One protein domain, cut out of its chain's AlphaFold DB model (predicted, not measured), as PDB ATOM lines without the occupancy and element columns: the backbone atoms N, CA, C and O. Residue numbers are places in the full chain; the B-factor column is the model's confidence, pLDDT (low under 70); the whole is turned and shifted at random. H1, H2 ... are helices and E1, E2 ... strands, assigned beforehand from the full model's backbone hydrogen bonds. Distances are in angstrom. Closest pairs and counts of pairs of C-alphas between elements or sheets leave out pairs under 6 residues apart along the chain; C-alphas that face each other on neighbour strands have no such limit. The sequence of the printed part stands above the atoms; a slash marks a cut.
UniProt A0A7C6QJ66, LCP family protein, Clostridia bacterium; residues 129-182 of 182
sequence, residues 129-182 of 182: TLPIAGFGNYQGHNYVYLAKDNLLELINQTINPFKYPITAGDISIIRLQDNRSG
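What this domain is: This is residues 129 to 182 of the 182 residues of the protein "LCP family protein" of Clostridia bacterium (UniProt A0A7C6QJ66). A two-stranded hairpin, E1 and E2, leads at one end directly into a short helix, H1, and a long stretch with no named element, residues 159 to 182, folds back past the helix and then past the hairpin. Its last residues, 177 to 182, stick out as a free tail. The printed part has 54 residues with two named strands and one named helix, in the order E1, E2, H1; the sheet, in the order E1 - E2, is antiparallel, and the class is mixed, helices and strands, with under half of the residues in named elements. The whole is loose, with a radius of gyration of the C-alphas of 13.7 A, and elongated, spanning 45 by 23 by 13 A.

How they stand to each other: Start with E1, residues 132 to 138, and E2, residues 141 to 146: they form a hairpin, antiparallel at 154 degrees, and the C-alphas of Asn 137 and Asn 142, which face each other, are 4.5 A apart. Look there for N 133 and O 145 at 2.8 A and N 143 and O 136 at 2.8 A, both within hydrogen-bond range. A tight link of one residue joins E2 to H1, residues 148 to 158. E1 and H1 are near each other, with 7 pairs of C-alphas within 10 A. In H1 every O i to N i+4 pair is within hydrogen-bond range.

Where its parts are: Find C-alpha 132 at (-44.133, 14.520, -16.655); from there E1 runs 16.7 A to C-alpha 138. E2 covers 16.2 A. H1 runs 15.2 A to C-alpha 158 at (-44.020, 27.857, -6.127).

The domain as a whole: The two C-alphas farthest apart, those of Lys 163 and Gly 182, are 46.0 A apart. The printed part has no cut, and both links are tight. Residues 177 to 182 stand free, and residues 174 to 182 have pLDDT under 70.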
ATOM      1  N   THR A 129     -46.370  17.507  -7.858       90.31
ATOM      2  CA  THR A 129     -45.584  16.493  -8.565       90.31
ATOM      3  C   THR A 129     -44.907  17.152  -9.756       90.31
ATOM      4  O   THR A 129     -45.539  17.921 -10.479       90.31
ATOM      5  N   LEU A 130     -43.623  16.854  -9.975       91.12
ATOM      6  CA  LEU A 130     -42.903  17.388 -11.130       91.12
ATOM      7  C   LEU A 130     -43.617  16.986 -12.435       91.12
ATOM      8  O   LEU A 130     -43.999  15.821 -12.581       91.12
ATOM      9  N   PRO A 131     -43.795  17.918 -13.388       90.62
ATOM     10  CA  PRO A 131     -44.632  17.682 -14.554       90.62
ATOM     11  C   PRO A 131     -43.954  16.706 -15.513       90.62
ATOM     12  O   PRO A 131     -42.832  16.933 -15.969       90.62
ATOM     13  N   ILE A 132     -44.647  15.613 -15.827       89.62
ATOM     14  CA  ILE A 132     -44.133  14.520 -16.655       89.62
ATOM     15  C   ILE A 132     -44.478  14.787 -18.122       89.62
ATOM     16  O   ILE A 132     -45.640  14.974 -18.467       89.62
ATOM     17  N   ALA A 133     -43.469  14.768 -18.994       88.62
ATOM     18  CA  ALA A 133     -43.631  14.802 -20.448       88.62
ATOM     19  C   ALA A 133     -43.810  13.405 -21.056       88.62
ATOM     20  O   ALA A 133     -44.391  13.260 -22.128       88.62
ATOM     21  N   GLY A 134     -43.276  12.375 -20.397       86.75
ATOM     22  CA  GLY A 134     -43.369  10.999 -20.859       86.75
ATOM     23  C   GLY A 134     -42.395  10.073 -20.147       86.75
ATOM     24  O   GLY A 134     -41.701  10.457 -19.204       86.75
ATOM     25  N   PHE A 135     -42.332   8.845 -20.643       86.44
ATOM     26  CA  PHE A 135     -41.463   7.788 -20.141       86.44
ATOM     27  C   PHE A 135     -40.561   7.299 -21.273       86.44
ATOM     28  O   PHE A 135     -40.936   7.368 -22.442       86.44
ATOM     29  N   GLY A 136     -39.384   6.774 -20.947       84.44
ATOM     30  CA  GLY A 136     -38.546   6.106 -21.939       84.44
ATOM     31  C   GLY A 136     -37.575   5.123 -21.328       84.44
ATOM     32  O   GLY A 136     -37.475   5.004 -20.111       84.44
ATOM     33  N   ASN A 137     -36.865   4.412 -22.194       86.50
ATOM     34  CA  ASN A 137     -35.845   3.459 -21.798       86.50
ATOM     35  C   ASN A 137     -34.492   3.896 -22.368       86.50
ATOM     36  O   ASN A 137     -34.393   4.203 -23.555       86.50
ATOM     37  N   TYR A 138     -33.463   3.926 -21.528       81.25
ATOM     38  CA  TYR A 138     -32.088   4.166 -21.946       81.25
ATOM     39  C   TYR A 138     -31.187   3.107 -21.330       81.25
ATOM     40  O   TYR A 138     -31.148   2.953 -20.110       81.25
ATOM     41  N   GLN A 139     -30.485   2.365 -22.188       86.88
ATOM     42  CA  GLN A 139     -29.595   1.267 -21.790       86.88
ATOM     43  C   GLN A 139     -30.270   0.234 -20.865       86.88
ATOM     44  O   GLN A 139     -29.658  -0.268 -19.929       86.88
ATOM     45  N   GLY A 140     -31.550  -0.077 -21.098       87.19
ATOM     46  CA  GLY A 140     -32.301  -1.037 -20.285       87.19
ATOM     47  C   GLY A 140     -32.917  -0.452 -19.010       87.19
ATOM     48  O   GLY A 140     -33.690  -1.143 -18.348       87.19
ATOM     49  N   HIS A 141     -32.667   0.819 -18.690       84.19
ATOM     50  CA  HIS A 141     -33.242   1.499 -17.529       84.19
ATOM     51  C   HIS A 141     -34.414   2.400 -17.925       84.19
ATOM     52  O   HIS A 141     -34.341   3.117 -18.922       84.19
ATOM     53  N   ASN A 142     -35.488   2.385 -17.133       86.38
ATOM     54  CA  ASN A 142     -36.661   3.229 -17.359       86.38
ATOM     55  C   ASN A 142     -36.458   4.622 -16.743       86.38
ATOM     56  O   ASN A 142     -36.077   4.735 -15.580       86.38
ATOM     57  N   TYR A 143     -36.765   5.664 -17.511       86.25
ATOM     58  CA  TYR A 143     -36.658   7.072 -17.136       86.25
ATOM     59  C   TYR A 143     -38.009   7.777 -17.253       86.25
ATOM     60  O   TYR A 143     -38.828   7.455 -18.117       86.25
ATOM     61  N   VAL A 144     -38.203   8.779 -16.394       86.62
ATOM     62  CA  VAL A 144     -39.295   9.753 -16.470       86.62
ATOM     63  C   VAL A 144     -38.715  11.048 -17.026       86.62
ATOM     64  O   VAL A 144     -37.737  11.566 -16.489       86.62
ATOM     65  N   TYR A 145     -39.310  11.578 -18.090       86.56
ATOM     66  CA  TYR A 145     -38.909  12.860 -18.661       86.56
ATOM     67  C   TYR A 145     -39.804  13.970 -18.144       86.56
ATOM     68  O   TYR A 145     -41.024  13.822 -18.110       86.56
ATOM     69  N   LEU A 146     -39.196  15.098 -17.785       89.94
ATOM     70  CA  LEU A 146     -39.921  16.265 -17.300       89.94
ATOM     71  C   LEU A 146     -40.329  17.187 -18.452       89.94
ATOM     72  O   LEU A 146     -39.549  17.449 -19.373       89.94
ATOM     73  N   ALA A 147     -41.544  17.723 -18.372       89.62
ATOM     74  CA  ALA A 147     -42.026  18.765 -19.265       89.62
ATOM     75  C   ALA A 147     -41.366  20.091 -18.875       89.62
ATOM     76  O   ALA A 147     -41.747  20.716 -17.891       89.62
ATOM     77  N   LYS A 148     -40.328  20.492 -19.622       87.69
ATOM     78  CA  LYS A 148     -39.468  21.639 -19.274       87.69
ATOM     79  C   LYS A 148     -40.248  22.930 -19.040       87.69
ATOM     80  O   LYS A 148     -39.971  23.612 -18.061       87.69
ATOM     81  N   ASP A 149     -41.186  23.249 -19.921       88.31
ATOM     82  CA  ASP A 149     -41.893  24.528 -19.856       88.31
ATOM     83  C   ASP A 149     -42.832  24.554 -18.643       88.31
ATOM     84  O   ASP A 149     -42.775  25.483 -17.842       88.31
ATOM     85  N   ASN A 150     -43.570  23.464 -18.408       91.81
ATOM     86  CA  ASN A 150     -44.374  23.287 -17.197       91.81
ATOM     87  C   ASN A 150     -43.519  23.245 -15.921       91.81
ATOM     88  O   ASN A 150     -43.966  23.687 -14.870       91.81
ATOM     89  N   LEU A 151     -42.300  22.700 -15.979       91.50
ATOM     90  CA  LEU A 151     -41.392  22.666 -14.832       91.50
ATOM     91  C   LEU A 151     -40.934  24.079 -14.466       91.50
ATOM     92  O   LEU A 151     -40.921  24.426 -13.289       91.50
ATOM     93  N   LEU A 152     -40.566  24.887 -15.463       92.38
ATOM     94  CA  LEU A 152     -40.193  26.287 -15.257       92.38
ATOM     95  C   LEU A 152     -41.359  27.088 -14.686       92.38
ATOM     96  O   LEU A 152     -41.155  27.888 -13.776       92.38
ATOM     97  N   GLU A 153     -42.567  26.862 -15.198       92.56
ATOM     98  CA  GLU A 153     -43.781  27.472 -14.664       92.56
ATOM     99  C   GLU A 153     -43.997  27.083 -13.197       92.56
ATOM    100  O   GLU A 153     -44.077  27.964 -12.341       92.56
ATOM    101  N   LEU A 154     -43.980  25.778 -12.895       92.69
ATOM    102  CA  LEU A 154     -44.141  25.260 -11.538       92.69
ATOM    103  C   LEU A 154     -43.121  25.887 -10.584       92.69
ATOM    104  O   LEU A 154     -43.502  26.406  -9.539       92.69
ATOM    105  N   ILE A 155     -41.833  25.875 -10.936       92.06
ATOM    106  CA  ILE A 155     -40.763  26.430 -10.097       92.06
ATOM    107  C   ILE A 155     -40.994  27.921  -9.835       92.06
ATOM    108  O   ILE A 155     -40.945  28.351  -8.684       92.06
ATOM    109  N   ASN A 156     -41.268  28.703 -10.882       93.06
ATOM    110  CA  ASN A 156     -41.456  30.149 -10.768       93.06
ATOM    111  C   ASN A 156     -42.685  30.547  -9.952       93.06
ATOM    112  O   ASN A 156     -42.663  31.600  -9.322       93.06
ATOM    113  N   GLN A 157     -43.731  29.722  -9.956       90.44
ATOM    114  CA  GLN A 157     -44.960  29.979  -9.208       90.44
ATOM    115  C   GLN A 157     -44.911  29.474  -7.761       90.44
ATOM    116  O   GLN A 157     -45.708  29.930  -6.948       90.44
ATOM    117  N   THR A 158     -44.010  28.539  -7.433       88.81
ATOM    118  CA  THR A 158     -44.020  27.857  -6.127       88.81
ATOM    119  C   THR A 158     -42.768  28.117  -5.299       88.81
ATOM    120  O   THR A 158     -42.852  28.696  -4.223       88.81
ATOM    121  N   ILE A 159     -41.599  27.693  -5.782       88.62
ATOM    122  CA  ILE A 159     -40.383  27.571  -4.964       88.62
ATOM    123  C   ILE A 159     -39.252  28.508  -5.390       88.62
ATOM    124  O   ILE A 159     -38.150  28.394  -4.858       88.62
ATOM    125  N   ASN A 160     -39.474  29.407  -6.354       91.19
ATOM    126  CA  ASN A 160     -38.440  30.329  -6.817       91.19
ATOM    127  C   ASN A 160     -38.034  31.306  -5.693       91.19
ATOM    128  O   ASN A 160     -38.834  32.162  -5.312       91.19
ATOM    129  N   PRO A 161     -36.789  31.228  -5.178       87.38
ATOM    130  CA  PRO A 161     -36.336  32.101  -4.100       87.38
ATOM    131  C   PRO A 161     -35.883  33.481  -4.607       87.38
ATOM    132  O   PRO A 161     -35.553  34.362  -3.811       87.38
ATOM    133  N   PHE A 162     -35.800  33.672  -5.926       89.25
ATOM    134  CA  PHE A 162     -35.297  34.884  -6.554       89.25
ATOM    135  C   PHE A 162     -36.426  35.843  -6.926       89.25
ATOM    136  O   PHE A 162     -37.571  35.467  -7.147       89.25
ATOM    137  N   LYS A 163     -36.069  37.122  -7.069       88.19
ATOM    138  CA  LYS A 163     -36.996  38.169  -7.532       88.19
ATOM    139  C   LYS A 163     -37.231  38.149  -9.045       88.19
ATOM    140  O   LYS A 163     -38.052  38.916  -9.539       88.19
ATOM    141  N   TYR A 164     -36.476  37.335  -9.773       91.06
ATOM    142  CA  TYR A 164     -36.529  37.218 -11.227       91.06
ATOM    143  C   TYR A 164     -36.894  35.781 -11.609       91.06
ATOM    144  O   TYR A 164     -36.543  34.855 -10.870       91.06
ATOM    145  N   PRO A 165     -37.576  35.575 -12.749       90.62
ATOM    146  CA  PRO A 165     -37.925  34.237 -13.197       90.62
ATOM    147  C   PRO A 165     -36.687  33.380 -13.479       90.62
ATOM    148  O   PRO A 165     -35.771  33.820 -14.172       90.62
ATOM    149  N   ILE A 166     -36.703  32.142 -12.991       91.50
ATOM    150  CA  ILE A 166     -35.790  31.083 -13.417       91.50
ATOM    151  C   ILE A 166     -36.110  30.738 -14.869       91.50
ATOM    152  O   ILE A 166     -37.273  30.547 -15.238       91.50
ATOM    153  N   THR A 167     -35.076  30.654 -15.697       90.94
ATOM    154  CA  THR A 167     -35.186  30.433 -17.135       90.94
ATOM    155  C   THR A 167     -34.643  29.072 -17.550       90.94
ATOM    156  O   THR A 167     -33.983  28.349 -16.806       90.94
ATOM    157  N   ALA A 168     -34.884  28.729 -18.813       85.94
ATOM    158  CA  ALA A 168     -34.374  27.523 -19.442       85.94
ATOM    159  C   ALA A 168     -32.841  27.379 -19.418       85.94
ATOM    160  O   ALA A 168     -32.381  26.249 -19.600       85.94
ATOM    161  N   GLY A 169     -32.093  28.482 -19.272       85.56
ATOM    162  CA  GLY A 169     -30.629  28.488 -19.178       85.56
ATOM    163  C   GLY A 169     -30.106  28.228 -17.764       85.56
ATOM    164  O   GLY A 169     -28.966  27.804 -17.614       85.56
ATOM    165  N   ASP A 170     -30.953  28.412 -16.749       85.81
ATOM    166  CA  ASP A 170     -30.600  28.227 -15.338       85.81
ATOM    167  C   ASP A 170     -30.775  26.772 -14.878       85.81
ATOM    168  O   ASP A 170     -30.336  26.400 -13.790       85.81
ATOM    169  N   ILE A 171     -31.429  25.934 -15.696       82.25
ATOM    170  CA  ILE A 171     -31.747  24.543 -15.362       82.25
ATOM    171  C   ILE A 171     -31.186  23.545 -16.381       82.25
ATOM    172  O   ILE A 171     -31.369  23.664 -17.595       82.25
ATOM    173  N   SER A 172     -30.588  22.477 -15.858       80.75
ATOM    174  CA  SER A 172     -30.126  21.325 -16.633       80.75
ATOM    175  C   SER A 172     -31.124  20.178 -16.499       80.75
ATOM    176  O   SER A 172     -31.120  19.455 -15.506       80.75
ATOM    177  N   ILE A 173     -31.986  19.996 -17.504       72.81
ATOM    178  CA  ILE A 173     -32.868  18.823 -17.595       72.81
ATOM    179  C   ILE A 173     -32.230  17.820 -18.547       72.81
ATOM    180  O   ILE A 173     -32.028  18.128 -19.724       72.81
ATOM    181  N   ILE A 174     -31.959  16.610 -18.053       69.00
ATOM    182  CA  ILE A 174     -31.517  15.500 -18.896       69.00
ATOM    183  C   ILE A 174     -32.633  15.192 -19.896       69.00
ATOM    184  O   ILE A 174     -33.752  14.838 -19.526       69.00
ATOM    185  N   ARG A 175     -32.317  15.335 -21.179       65.88
ATOM    186  CA  ARG A 175     -33.158  14.909 -22.292       65.88
ATOM    187  C   ARG A 175     -32.366  13.869 -23.062       65.88
ATOM    188  O   ARG A 175     -31.213  14.131 -23.402       65.88
ATOM    189  N   LEU A 176     -32.968  12.724 -23.371       58.34
ATOM    190  CA  LEU A 176     -32.434  11.936 -24.473       58.34
ATOM    191  C   LEU A 176     -32.652  12.768 -25.733       58.34
ATOM    192  O   LEU A 176     -33.792  13.057 -26.097       58.34
ATOM    193  N   GLN A 177     -31.568  13.209 -26.368       53.78
ATOM    194  CA  GLN A 177     -31.671  13.549 -27.777       53.78
ATOM    195  C   GLN A 177     -32.029  12.250 -28.488       53.78
ATOM    196  O   GLN A 177     -31.359  11.236 -28.287       53.78
ATOM    197  N   ASP A 178     -33.126  12.277 -29.244       44.38
ATOM    198  CA  ASP A 178     -33.492  11.220 -30.176       44.38
ATOM    199  C   ASP A 178     -32.241  10.983 -31.031       44.38
ATOM    200  O   ASP A 178     -31.893  11.818 -31.867       44.38
ATOM    201  N   ASN A 179     -31.491   9.912 -30.760       38.75
ATOM    202  CA  ASN A 179     -30.323   9.554 -31.551       38.75
ATOM    203  C   ASN A 179     -30.860   8.944 -32.852       38.75
ATOM    204  O   ASN A 179     -30.798   7.739 -33.077       38.75
ATOM    205  N   ARG A 180     -31.495   9.783 -33.677       45.09
ATOM    206  CA  ARG A 180     -31.772   9.498 -35.078       45.09
ATOM    207  C   ARG A 180     -30.506   9.820 -35.850       45.09
ATOM    208  O   ARG A 180     -30.365  10.910 -36.399       45.09
ATOM    209  N   SER A 181     -29.596   8.861 -35.887       32.78
ATOM    210  CA  SER A 181     -28.449   8.905 -36.786       32.78
ATOM    211  C   SER A 181     -27.920   7.490 -37.010       32.78
ATOM    212  O   SER A 181     -27.213   6.959 -36.155       32.78
ATOM    213  N   GLY A 182     -28.245   6.923 -38.178       34.59
ATOM    214  CA  GLY A 182     -27.600   5.736 -38.754       34.59
ATOM    215  C   GLY A 182     -28.558   4.614 -39.087       34.59
ATOM    216  O   GLY A 182     -28.567   3.643 -38.307       34.59
TER     217      GLY A 182